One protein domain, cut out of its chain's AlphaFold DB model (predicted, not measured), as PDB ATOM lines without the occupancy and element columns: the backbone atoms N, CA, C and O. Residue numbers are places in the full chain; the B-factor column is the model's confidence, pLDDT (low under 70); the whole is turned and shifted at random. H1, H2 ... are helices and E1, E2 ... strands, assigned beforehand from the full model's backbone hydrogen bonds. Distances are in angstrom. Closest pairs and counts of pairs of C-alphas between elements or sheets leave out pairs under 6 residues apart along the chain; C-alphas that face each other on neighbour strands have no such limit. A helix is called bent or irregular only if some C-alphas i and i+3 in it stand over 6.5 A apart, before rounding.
ATOM      1  N   PRO A 112       4.032  33.520  -9.281       92.44
ATOM      2  CA  PRO A 112       3.892  32.359  -8.416       92.44
ATOM      3  C   PRO A 112       5.155  32.059  -7.606       92.44
ATOM      4  O   PRO A 112       6.290  32.257  -8.059       92.44
ATOM      5  N   ASP A 113       4.960  31.462  -6.434       90.62
ATOM      6  CA  ASP A 113       6.063  30.996  -5.605       90.62
ATOM      7  C   ASP A 113       6.966  30.001  -6.351       90.62
ATOM      8  O   ASP A 113       6.530  29.089  -7.055       90.62
ATOM      9  N   GLY A 114       8.278  30.173  -6.176       91.81
ATOM     10  CA  GLY A 114       9.287  29.345  -6.834       91.81
ATOM     11  C   GLY A 114       9.592  29.715  -8.281       91.81
ATOM     12  O   GLY A 114      10.402  29.032  -8.908       91.81
ATOM     13  N   PHE A 115       9.034  30.805  -8.796       95.81
ATOM     14  CA  PHE A 115       9.480  31.407 -10.046       95.81
ATOM     15  C   PHE A 115      10.599  32.415  -9.788       95.81
ATOM     16  O   PHE A 115      10.691  33.022  -8.723       95.81
ATOM     17  N   CYS A 116      11.487  32.584 -10.767       96.06
ATOM     18  CA  CYS A 116      12.526  33.602 -10.691       96.06
ATOM     19  C   CYS A 116      11.932  34.981 -11.023       96.06
ATOM     20  O   CYS A 116      11.463  35.155 -12.151       96.06
ATOM     21  N   PRO A 117      12.049  35.994 -10.139       95.12
ATOM     22  CA  PRO A 117      11.493  37.323 -10.407       95.12
ATOM     23  C   PRO A 117      12.095  38.031 -11.625       95.12
ATOM     24  O   PRO A 117      11.467  38.901 -12.212       95.12
ATOM     25  N   ALA A 118      13.309  37.651 -12.032       95.19
ATOM     26  CA  ALA A 118      13.996  38.280 -13.155       95.19
ATOM     27  C   ALA A 118      13.513  37.790 -14.526       95.19
ATOM     28  O   ALA A 118      13.360  38.582 -15.448       95.19
ATOM     29  N   CYS A 119      13.341  36.476 -14.692       95.56
ATOM     30  CA  CYS A 119      13.011  35.878 -15.990       95.56
ATOM     31  C   CYS A 119      11.607  35.277 -16.060       95.56
ATOM     32  O   CYS A 119      11.233  34.800 -17.126       95.56
ATOM     33  N   ARG A 120      10.859  35.276 -14.949       95.25
ATOM     34  CA  ARG A 120       9.502  34.719 -14.832       95.25
ATOM     35  C   ARG A 120       9.396  33.236 -15.215       95.25
ATOM     36  O   ARG A 120       8.333  32.758 -15.584       95.25
ATOM     37  N   GLU A 121      10.493  32.489 -15.107       96.62
ATOM     38  CA  GLU A 121      10.516  31.038 -15.321       96.62
ATOM     39  C   GLU A 121      10.532  30.290 -13.975       96.62
ATOM     40  O   GLU A 121      11.158  30.772 -13.019       96.62
ATOM     41  N   PRO A 122       9.930  29.087 -13.893       96.62
ATOM     42  CA  PRO A 122       9.995  28.260 -12.696       96.62
ATOM     43  C   PRO A 122      11.437  27.847 -12.378       96.62
ATOM     44  O   PRO A 122      12.242  27.522 -13.261       96.62
ATOM     45  N   ILE A 123      11.769  27.829 -11.090       96.31
ATOM     46  CA  ILE A 123      13.049  27.352 -10.572       96.31
ATOM     47  C   ILE A 123      12.903  25.882 -10.187       96.31
ATOM     48  O   ILE A 123      12.198  25.535  -9.240       96.31
ATOM     49  N   THR A 124      13.628  25.006 -10.879       94.31
ATOM     50  CA  THR A 124      13.639  23.574 -10.554       94.31
ATOM     51  C   THR A 124      14.717  23.235  -9.525       94.31
ATOM     52  O   THR A 124      15.718  23.938  -9.392       94.31
ATOM     53  N   HIS A 125      14.553  22.109  -8.820       90.19
ATOM     54  CA  HIS A 125      15.479  21.661  -7.767       90.19
ATOM     55  C   HIS A 125      16.937  21.481  -8.232       90.19
ATOM     56  O   HIS A 125      17.850  21.539  -7.416       90.19
ATOM     57  N   ARG A 126      17.170  21.262  -9.535       90.69
ATOM     58  CA  ARG A 126      18.510  21.040 -10.111       90.69
ATOM     59  C   ARG A 126      19.239  22.333 -10.467       90.69
ATOM     60  O   ARG A 126      20.421  22.299 -10.800       90.69
ATOM     61  N   GLN A 127      18.538  23.464 -10.488       93.12
ATOM     62  CA  GLN A 127      19.103  24.733 -10.934       93.12
ATOM     63  C   GLN A 127      19.800  25.452  -9.778       93.12
ATOM     64  O   GLN A 127      19.282  25.531  -8.666       93.12
ATOM     65  N   LYS A 128      20.974  26.027 -10.056       93.88
ATOM     66  CA  LYS A 128      21.681  26.891  -9.104       93.88
ATOM     67  C   LYS A 128      20.920  28.204  -8.914       93.88
ATOM     68  O   LYS A 128      20.479  28.814  -9.896       93.88
ATOM     69  N   VAL A 129      20.807  28.653  -7.664       94.88
ATOM     70  CA  VAL A 129      20.030  29.845  -7.292       94.88
ATOM     71  C   VAL A 129      20.752  30.751  -6.304       94.88
ATOM     72  O   VAL A 129      21.524  30.275  -5.475       94.88
ATOM     73  N   PHE A 130      20.478  32.048  -6.389       93.75
ATOM     74  CA  PHE A 130      20.676  32.983  -5.281       93.75
ATOM     75  C   PHE A 130      19.453  32.910  -4.368       93.75
ATOM     76  O   PHE A 130      18.330  32.789  -4.868       93.75
ATOM     77  N   ARG A 131      19.670  32.942  -3.052       94.06
ATOM     78  CA  ARG A 131      18.618  32.847  -2.036       94.06
ATOM     79  C   ARG A 131      18.713  34.052  -1.116       94.06
ATOM     80  O   ARG A 131      19.804  34.363  -0.657       94.06
ATOM     81  N   PHE A 132      17.575  34.667  -0.837       93.50
ATOM     82  CA  PHE A 132      17.467  35.796   0.074       93.50
ATOM     83  C   PHE A 132      16.365  35.486   1.083       93.50
ATOM     84  O   PHE A 132      15.195  35.387   0.710       93.50
ATOM     85  N   ALA A 133      16.758  35.258   2.335       92.44
ATOM     86  CA  ALA A 133      15.846  34.878   3.406       92.44
ATOM     87  C   ALA A 133      15.171  36.104   4.038       92.44
ATOM     88  O   ALA A 133      15.771  37.176   4.125       92.44
ATOM     89  N   GLY A 134      13.947  35.927   4.527       90.31
ATOM     90  CA  GLY A 134      13.173  36.973   5.191       90.31
ATOM     91  C   GLY A 134      12.074  37.534   4.298       90.31
ATOM     92  O   GLY A 134      11.699  36.931   3.296       90.31
ATOM     93  N   GLU A 135      11.529  38.684   4.681       90.19
ATOM     94  CA  GLU A 135      10.417  39.299   3.957       90.19
ATOM     95  C   GLU A 135      10.746  39.527   2.473       90.19
ATOM     96  O   GLU A 135      11.825  40.012   2.109       90.19
ATOM     97  N   ASN A 136       9.799  39.160   1.612       92.75
ATOM     98  CA  ASN A 136       9.907  39.360   0.179       92.75
ATOM     99  C   ASN A 136       9.601  40.821  -0.167       92.75
ATOM    100  O   ASN A 136       8.452  41.253  -0.171       92.75
ATOM    101  N   LEU A 137      10.650  41.564  -0.520       93.25
ATOM    102  CA  LEU A 137      10.558  42.996  -0.818       93.25
ATOM    103  C   LEU A 137       9.890  43.317  -2.166       93.25
ATOM    104  O   LEU A 137       9.678  44.487  -2.472       93.25
ATOM    105  N   LEU A 138       9.628  42.310  -3.007       91.88
ATOM    106  CA  LEU A 138       8.909  42.479  -4.276       91.88
ATOM    107  C   LEU A 138       7.420  42.166  -4.126       91.88
ATOM    108  O   LEU A 138       6.593  42.828  -4.739       91.88
ATOM    109  N   ASN A 139       7.093  41.151  -3.328       91.75
ATOM    110  CA  ASN A 139       5.730  40.721  -3.054       91.75
ATOM    111  C   ASN A 139       5.607  40.368  -1.565       91.75
ATOM    112  O   ASN A 139       5.973  39.251  -1.194       91.75
ATOM    113  N   PRO A 140       5.063  41.268  -0.727       88.62
ATOM    114  CA  PRO A 140       4.904  41.028   0.710       88.62
ATOM    115  C   PRO A 140       4.046  39.803   1.061       88.62
ATOM    116  O   PRO A 140       4.146  39.280   2.167       88.62
ATOM    117  N   LEU A 141       3.207  39.332   0.130       88.81
ATOM    118  CA  LEU A 141       2.364  38.143   0.300       88.81
ATOM    119  C   LEU A 141       3.013  36.857  -0.239       88.81
ATOM    120  O   LEU A 141       2.448  35.777  -0.082       88.81
ATOM    121  N   GLY A 142       4.164  36.963  -0.904       89.12
ATOM    122  CA  GLY A 142       4.873  35.828  -1.489       89.12
ATOM    123  C   GLY A 142       5.764  35.087  -0.492       89.12
ATOM    124  O   GLY A 142       5.886  35.450   0.679       89.12
ATOM    125  N   SER A 143       6.455  34.053  -0.975       90.31
ATOM    126  CA  SER A 143       7.376  33.253  -0.161       90.31
ATOM    127  C   SER A 143       8.443  34.100   0.564       90.31
ATOM    128  O   SER A 143       9.111  34.905  -0.089       90.31
ATOM    129  N   PRO A 144       8.731  33.839   1.860       91.38
ATOM    130  CA  PRO A 144       9.778  34.521   2.641       91.38
ATOM    131  C   PRO A 144      11.209  34.057   2.283       91.38
ATOM    132  O   PRO A 144      12.148  34.117   3.081       91.38
ATOM    133  N   MET A 145      11.373  33.487   1.092       91.88
ATOM    134  CA  MET A 145      12.637  33.006   0.555       91.88
ATOM    135  C   MET A 145      12.664  33.318  -0.936       91.88
ATOM    136  O   MET A 145      12.314  32.485  -1.782       91.88
ATOM    137  N   VAL A 146      13.090  34.534  -1.272       94.62
ATOM    138  CA  VAL A 146      13.162  34.976  -2.664       94.62
ATOM    139  C   VAL A 146      14.332  34.287  -3.349       94.62
ATOM    140  O   VAL A 146      15.454  34.241  -2.835       94.62
ATOM    141  N   ARG A 147      14.067  33.717  -4.528       95.38
ATOM    142  CA  ARG A 147      15.045  32.936  -5.287       95.38
ATOM    143  C   ARG A 147      15.208  33.481  -6.693       95.38
ATOM    144  O   ARG A 147      14.236  33.698  -7.407       95.38
ATOM    145  N   PHE A 148      16.456  33.616  -7.123       96.38
ATOM    146  CA  PHE A 148      16.802  33.966  -8.499       96.38
ATOM    147  C   PHE A 148      17.655  32.867  -9.114       96.38
ATOM    148  O   PHE A 148      18.508  32.303  -8.432       96.38
ATOM    149  N   HIS A 149      17.499  32.582 -10.410       96.81
ATOM    150  CA  HIS A 149      18.473  31.734 -11.104       96.81
ATOM    151  C   HIS A 149      19.865  32.376 -11.075       96.81
ATOM    152  O   HIS A 149      20.000  33.585 -11.246       96.81
ATOM    153  N   GLN A 150      20.919  31.559 -11.010       93.88
ATOM    154  CA  GLN A 150      22.302  32.029 -11.202       93.88
ATOM    155  C   GLN A 150      22.699  32.210 -12.683       93.88
ATOM    156  O   GLN A 150      23.878  32.280 -13.020       93.88
ATOM    157  N   ARG A 151      21.726  32.279 -13.601       91.38
ATOM    158  CA  ARG A 151      21.981  32.534 -15.028       91.38
ATOM    159  C   ARG A 151      22.446  33.977 -15.222       91.38
ATOM    160  O   ARG A 151      21.945  34.879 -14.553       91.38
ATOM    161  N   THR A 152      23.306  34.219 -16.211       89.94
ATOM    162  CA  THR A 152      23.811  35.564 -16.543       89.94
ATOM    163  C   THR A 152      22.685  36.591 -16.699       89.94
ATOM    164  O   THR A 152      22.772  37.669 -16.120       89.94
ATOM    165  N   LYS A 153      21.586  36.223 -17.379       93.56
ATOM    166  CA  LYS A 153      20.419  37.103 -17.582       93.56
ATOM    167  C   LYS A 153      19.694  37.510 -16.288       93.56
ATOM    168  O   LYS A 153      19.086  38.567 -16.249       93.56
ATOM    169  N   CYS A 154      19.772  36.701 -15.228       95.06
ATOM    170  CA  CYS A 154      19.083  36.955 -13.955       95.06
ATOM    171  C   CYS A 154      19.978  37.653 -12.920       95.06
ATOM    172  O   CYS A 154      19.489  38.156 -11.909       95.06
ATOM    173  N   ARG A 155      21.295  37.696 -13.165       91.50
ATOM    174  CA  ARG A 155      22.297  38.171 -12.204       91.50
ATOM    175  C   ARG A 155      22.130  39.648 -11.844       91.50
ATOM    176  O   ARG A 155      22.307  40.005 -10.686       91.50
ATOM    177  N   GLY A 156      21.783  40.494 -12.817       88.00
ATOM    178  CA  GLY A 156      21.578  41.930 -12.592       88.00
ATOM    179  C   GLY A 156      20.408  42.211 -11.647       88.00
ATOM    180  O   GLY A 156      20.569  42.931 -10.666       88.00
ATOM    181  N   ALA A 157      19.263  41.573 -11.891       92.94
ATOM    182  CA  ALA A 157      18.079  41.705 -11.045       92.94
ATOM    183  C   ALA A 157      18.298  41.129  -9.637       92.94
ATOM    184  O   ALA A 157      17.897  41.749  -8.659       92.94
ATOM    185  N   ALA A 158      18.994  39.993  -9.521       94.62
ATOM    186  CA  ALA A 158      19.364  39.434  -8.222       94.62
ATOM    187  C   ALA A 158      20.269  40.390  -7.421       94.62
ATOM    188  O   ALA A 158      20.075  40.548  -6.222       94.62
ATOM    189  N   ALA A 159      21.219  41.066  -8.082       91.31
ATOM    190  CA  ALA A 159      22.095  42.039  -7.430       91.31
ATOM    191  C   ALA A 159      21.311  43.274  -6.966       91.31
ATOM    192  O   ALA A 159      21.479  43.729  -5.843       91.31
ATOM    193  N   ALA A 160      20.412  43.786  -7.811       91.06
ATOM    194  CA  ALA A 160      19.539  44.897  -7.445       91.06
ATOM    195  C   ALA A 160      18.604  44.539  -6.275       91.06
ATOM    196  O   ALA A 160      18.346  45.383  -5.419       91.06
ATOM    197  N   TYR A 161      18.116  43.295  -6.220       94.38
ATOM    198  CA  TYR A 161      17.328  42.807  -5.089       94.38
ATOM    199  C   TYR A 161      18.169  42.728  -3.811       94.38
ATOM    200  O   TYR A 161      17.713  43.191  -2.773       94.38
ATOM    201  N   GLU A 162      19.395  42.205  -3.881       93.94
ATOM    202  CA  GLU A 162      20.293  42.124  -2.724       93.94
ATOM    203  C   GLU A 162      20.584  43.500  -2.108       93.94
ATOM    204  O   GLU A 162      20.554  43.632  -0.888       93.94
ATOM    205  N   GLU A 163      20.791  44.542  -2.922       91.56
ATOM    206  CA  GLU A 163      20.979  45.905  -2.401       91.56
ATOM    207  C   GLU A 163      19.762  46.384  -1.597       91.56
ATOM    208  O   GLU A 163      19.921  46.933  -0.508       91.56
ATOM    209  N   LYS A 164      18.541  46.129  -2.089       92.75
ATOM    210  CA  LYS A 164      17.303  46.440  -1.352       92.75
ATOM    211  C   LYS A 164      17.174  45.585  -0.090       92.75
ATOM    212  O   LYS A 164      16.771  46.080   0.957       92.75
ATOM    213  N   TRP A 165      17.538  44.311  -0.192       93.75
ATOM    214  CA  TRP A 165      17.481  43.340   0.893       93.75
ATOM    215  C   TRP A 165      18.397  43.736   2.052       93.75
ATOM    216  O   TRP A 165      17.946  43.727   3.193       93.75
ATOM    217  N   VAL A 166      19.624  44.179   1.781       91.50
ATOM    218  CA  VAL A 166      20.549  44.672   2.814       91.50
ATOM    219  C   VAL A 166      20.163  46.066   3.316       91.50
ATOM    220  O   VAL A 166      20.303  46.347   4.499       91.50
ATOM    221  N   ALA A 167      19.638  46.943   2.456       90.25
ATOM    222  CA  ALA A 167      19.161  48.259   2.891       90.25
ATOM    223  C   ALA A 167      17.976  48.170   3.872       90.25
ATOM    224  O   ALA A 167      17.850  49.014   4.754       90.25
ATOM    225  N   ALA A 168      17.125  47.148   3.729       92.00
ATOM    226  CA  ALA A 168      16.006  46.902   4.635       92.00
ATOM    227  C   ALA A 168      16.448  46.393   6.019       92.00
ATOM    228  O   ALA A 168      15.748  46.617   7.001       92.00
ATOM    229  N   ASP A 169      17.591  45.708   6.105       89.69
ATOM    230  CA  ASP A 169      18.147  45.201   7.359       89.69
ATOM    231  C   ASP A 169      19.666  45.049   7.224       89.69
ATOM    232  O   ASP A 169      20.176  44.142   6.560       89.69
TER     233      ASP A 169
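AT A GLANCE: This is residues 112 to 169 of the 248 residues of an uncharacterized protein of Luteipulveratus mongoliensis (UniProt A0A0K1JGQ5). A small antiparallel hairpin of two strands, E1 and E2, has one long helix, H1, running lengthwise over one of its faces. Loops make up much of the rest: residues 112 to 122 wind beside E2 on the side away from E1, residues 123 to 128 lead to the beginning of E1, and residues 134 to 144 make a wide loop from the end of E1 to the beginning of E2. The printed part has 58 residues, with two named strands and one named helix in the order E1, E2, H1; the class is mixed, helices and strands, and the named elements hold 27 residues, under half. The whole is compact, with a radius of gyration of the C-alphas of 10.5 A and spans of 29 by 22 by 16 A.

IN THESE COORDINATES: Strand E1 is residues 129 to 133, 12.5 A from first to last C-alpha, and begins with C-alpha 129 at (20.030, 29.845, -7.292). Strand E2 is residues 145 to 149, 13.1 A long, and ends with C-alpha 149 at (18.473, 31.734, -11.104). Helix H1 is residues 152 to 168, 25.3 A long, and ends with C-alpha 168 at (16.006, 46.902, 4.635). H1 is irregular: C-alphas 153 and 156 are 7.0 A apart, against about 5 A in a regular helix.

HOW THE PARTS SIT: E1 and E2 are antiparallel neighbours and form a hairpin, with 162 degrees between their N-to-C directions. The C-alphas of Arg 131 and Arg 147 face each other at 4.8 A. N 130 and O 148 are within hydrogen-bond range at 2.8 A, and so are N 146 and O 132 at 3.0 A. The closest C-alphas of E2 and H1 are those of Phe 148 and Ala 158, 6.0 A apart. The closest C-alphas of E1 and H1 are those of Phe 130 and Ala 158, 7.2 A apart. Pairs of C-alphas within 10 A between H1 and the sheet are made by residues 154 to 166 of H1, 16 with E1 and 12 with E2. In H1, 11 of 13 O i to N i+4 pairs are within hydrogen-bond range.

THE WHOLE: The two C-alphas farthest apart are those of Arg 126 and Ala 167, at 30.2 A. The link from E1 to E2 is long, with 11 residues, and the link from E2 to H1 is tight, with 2. Residues 112 to 128 hold no named element; their C-alphas lie 6 to 16 A from the mean of all C-alphas. The printed part has no cut. The mean pLDDT of the printed part is 92.8, and no printed residue is under 70.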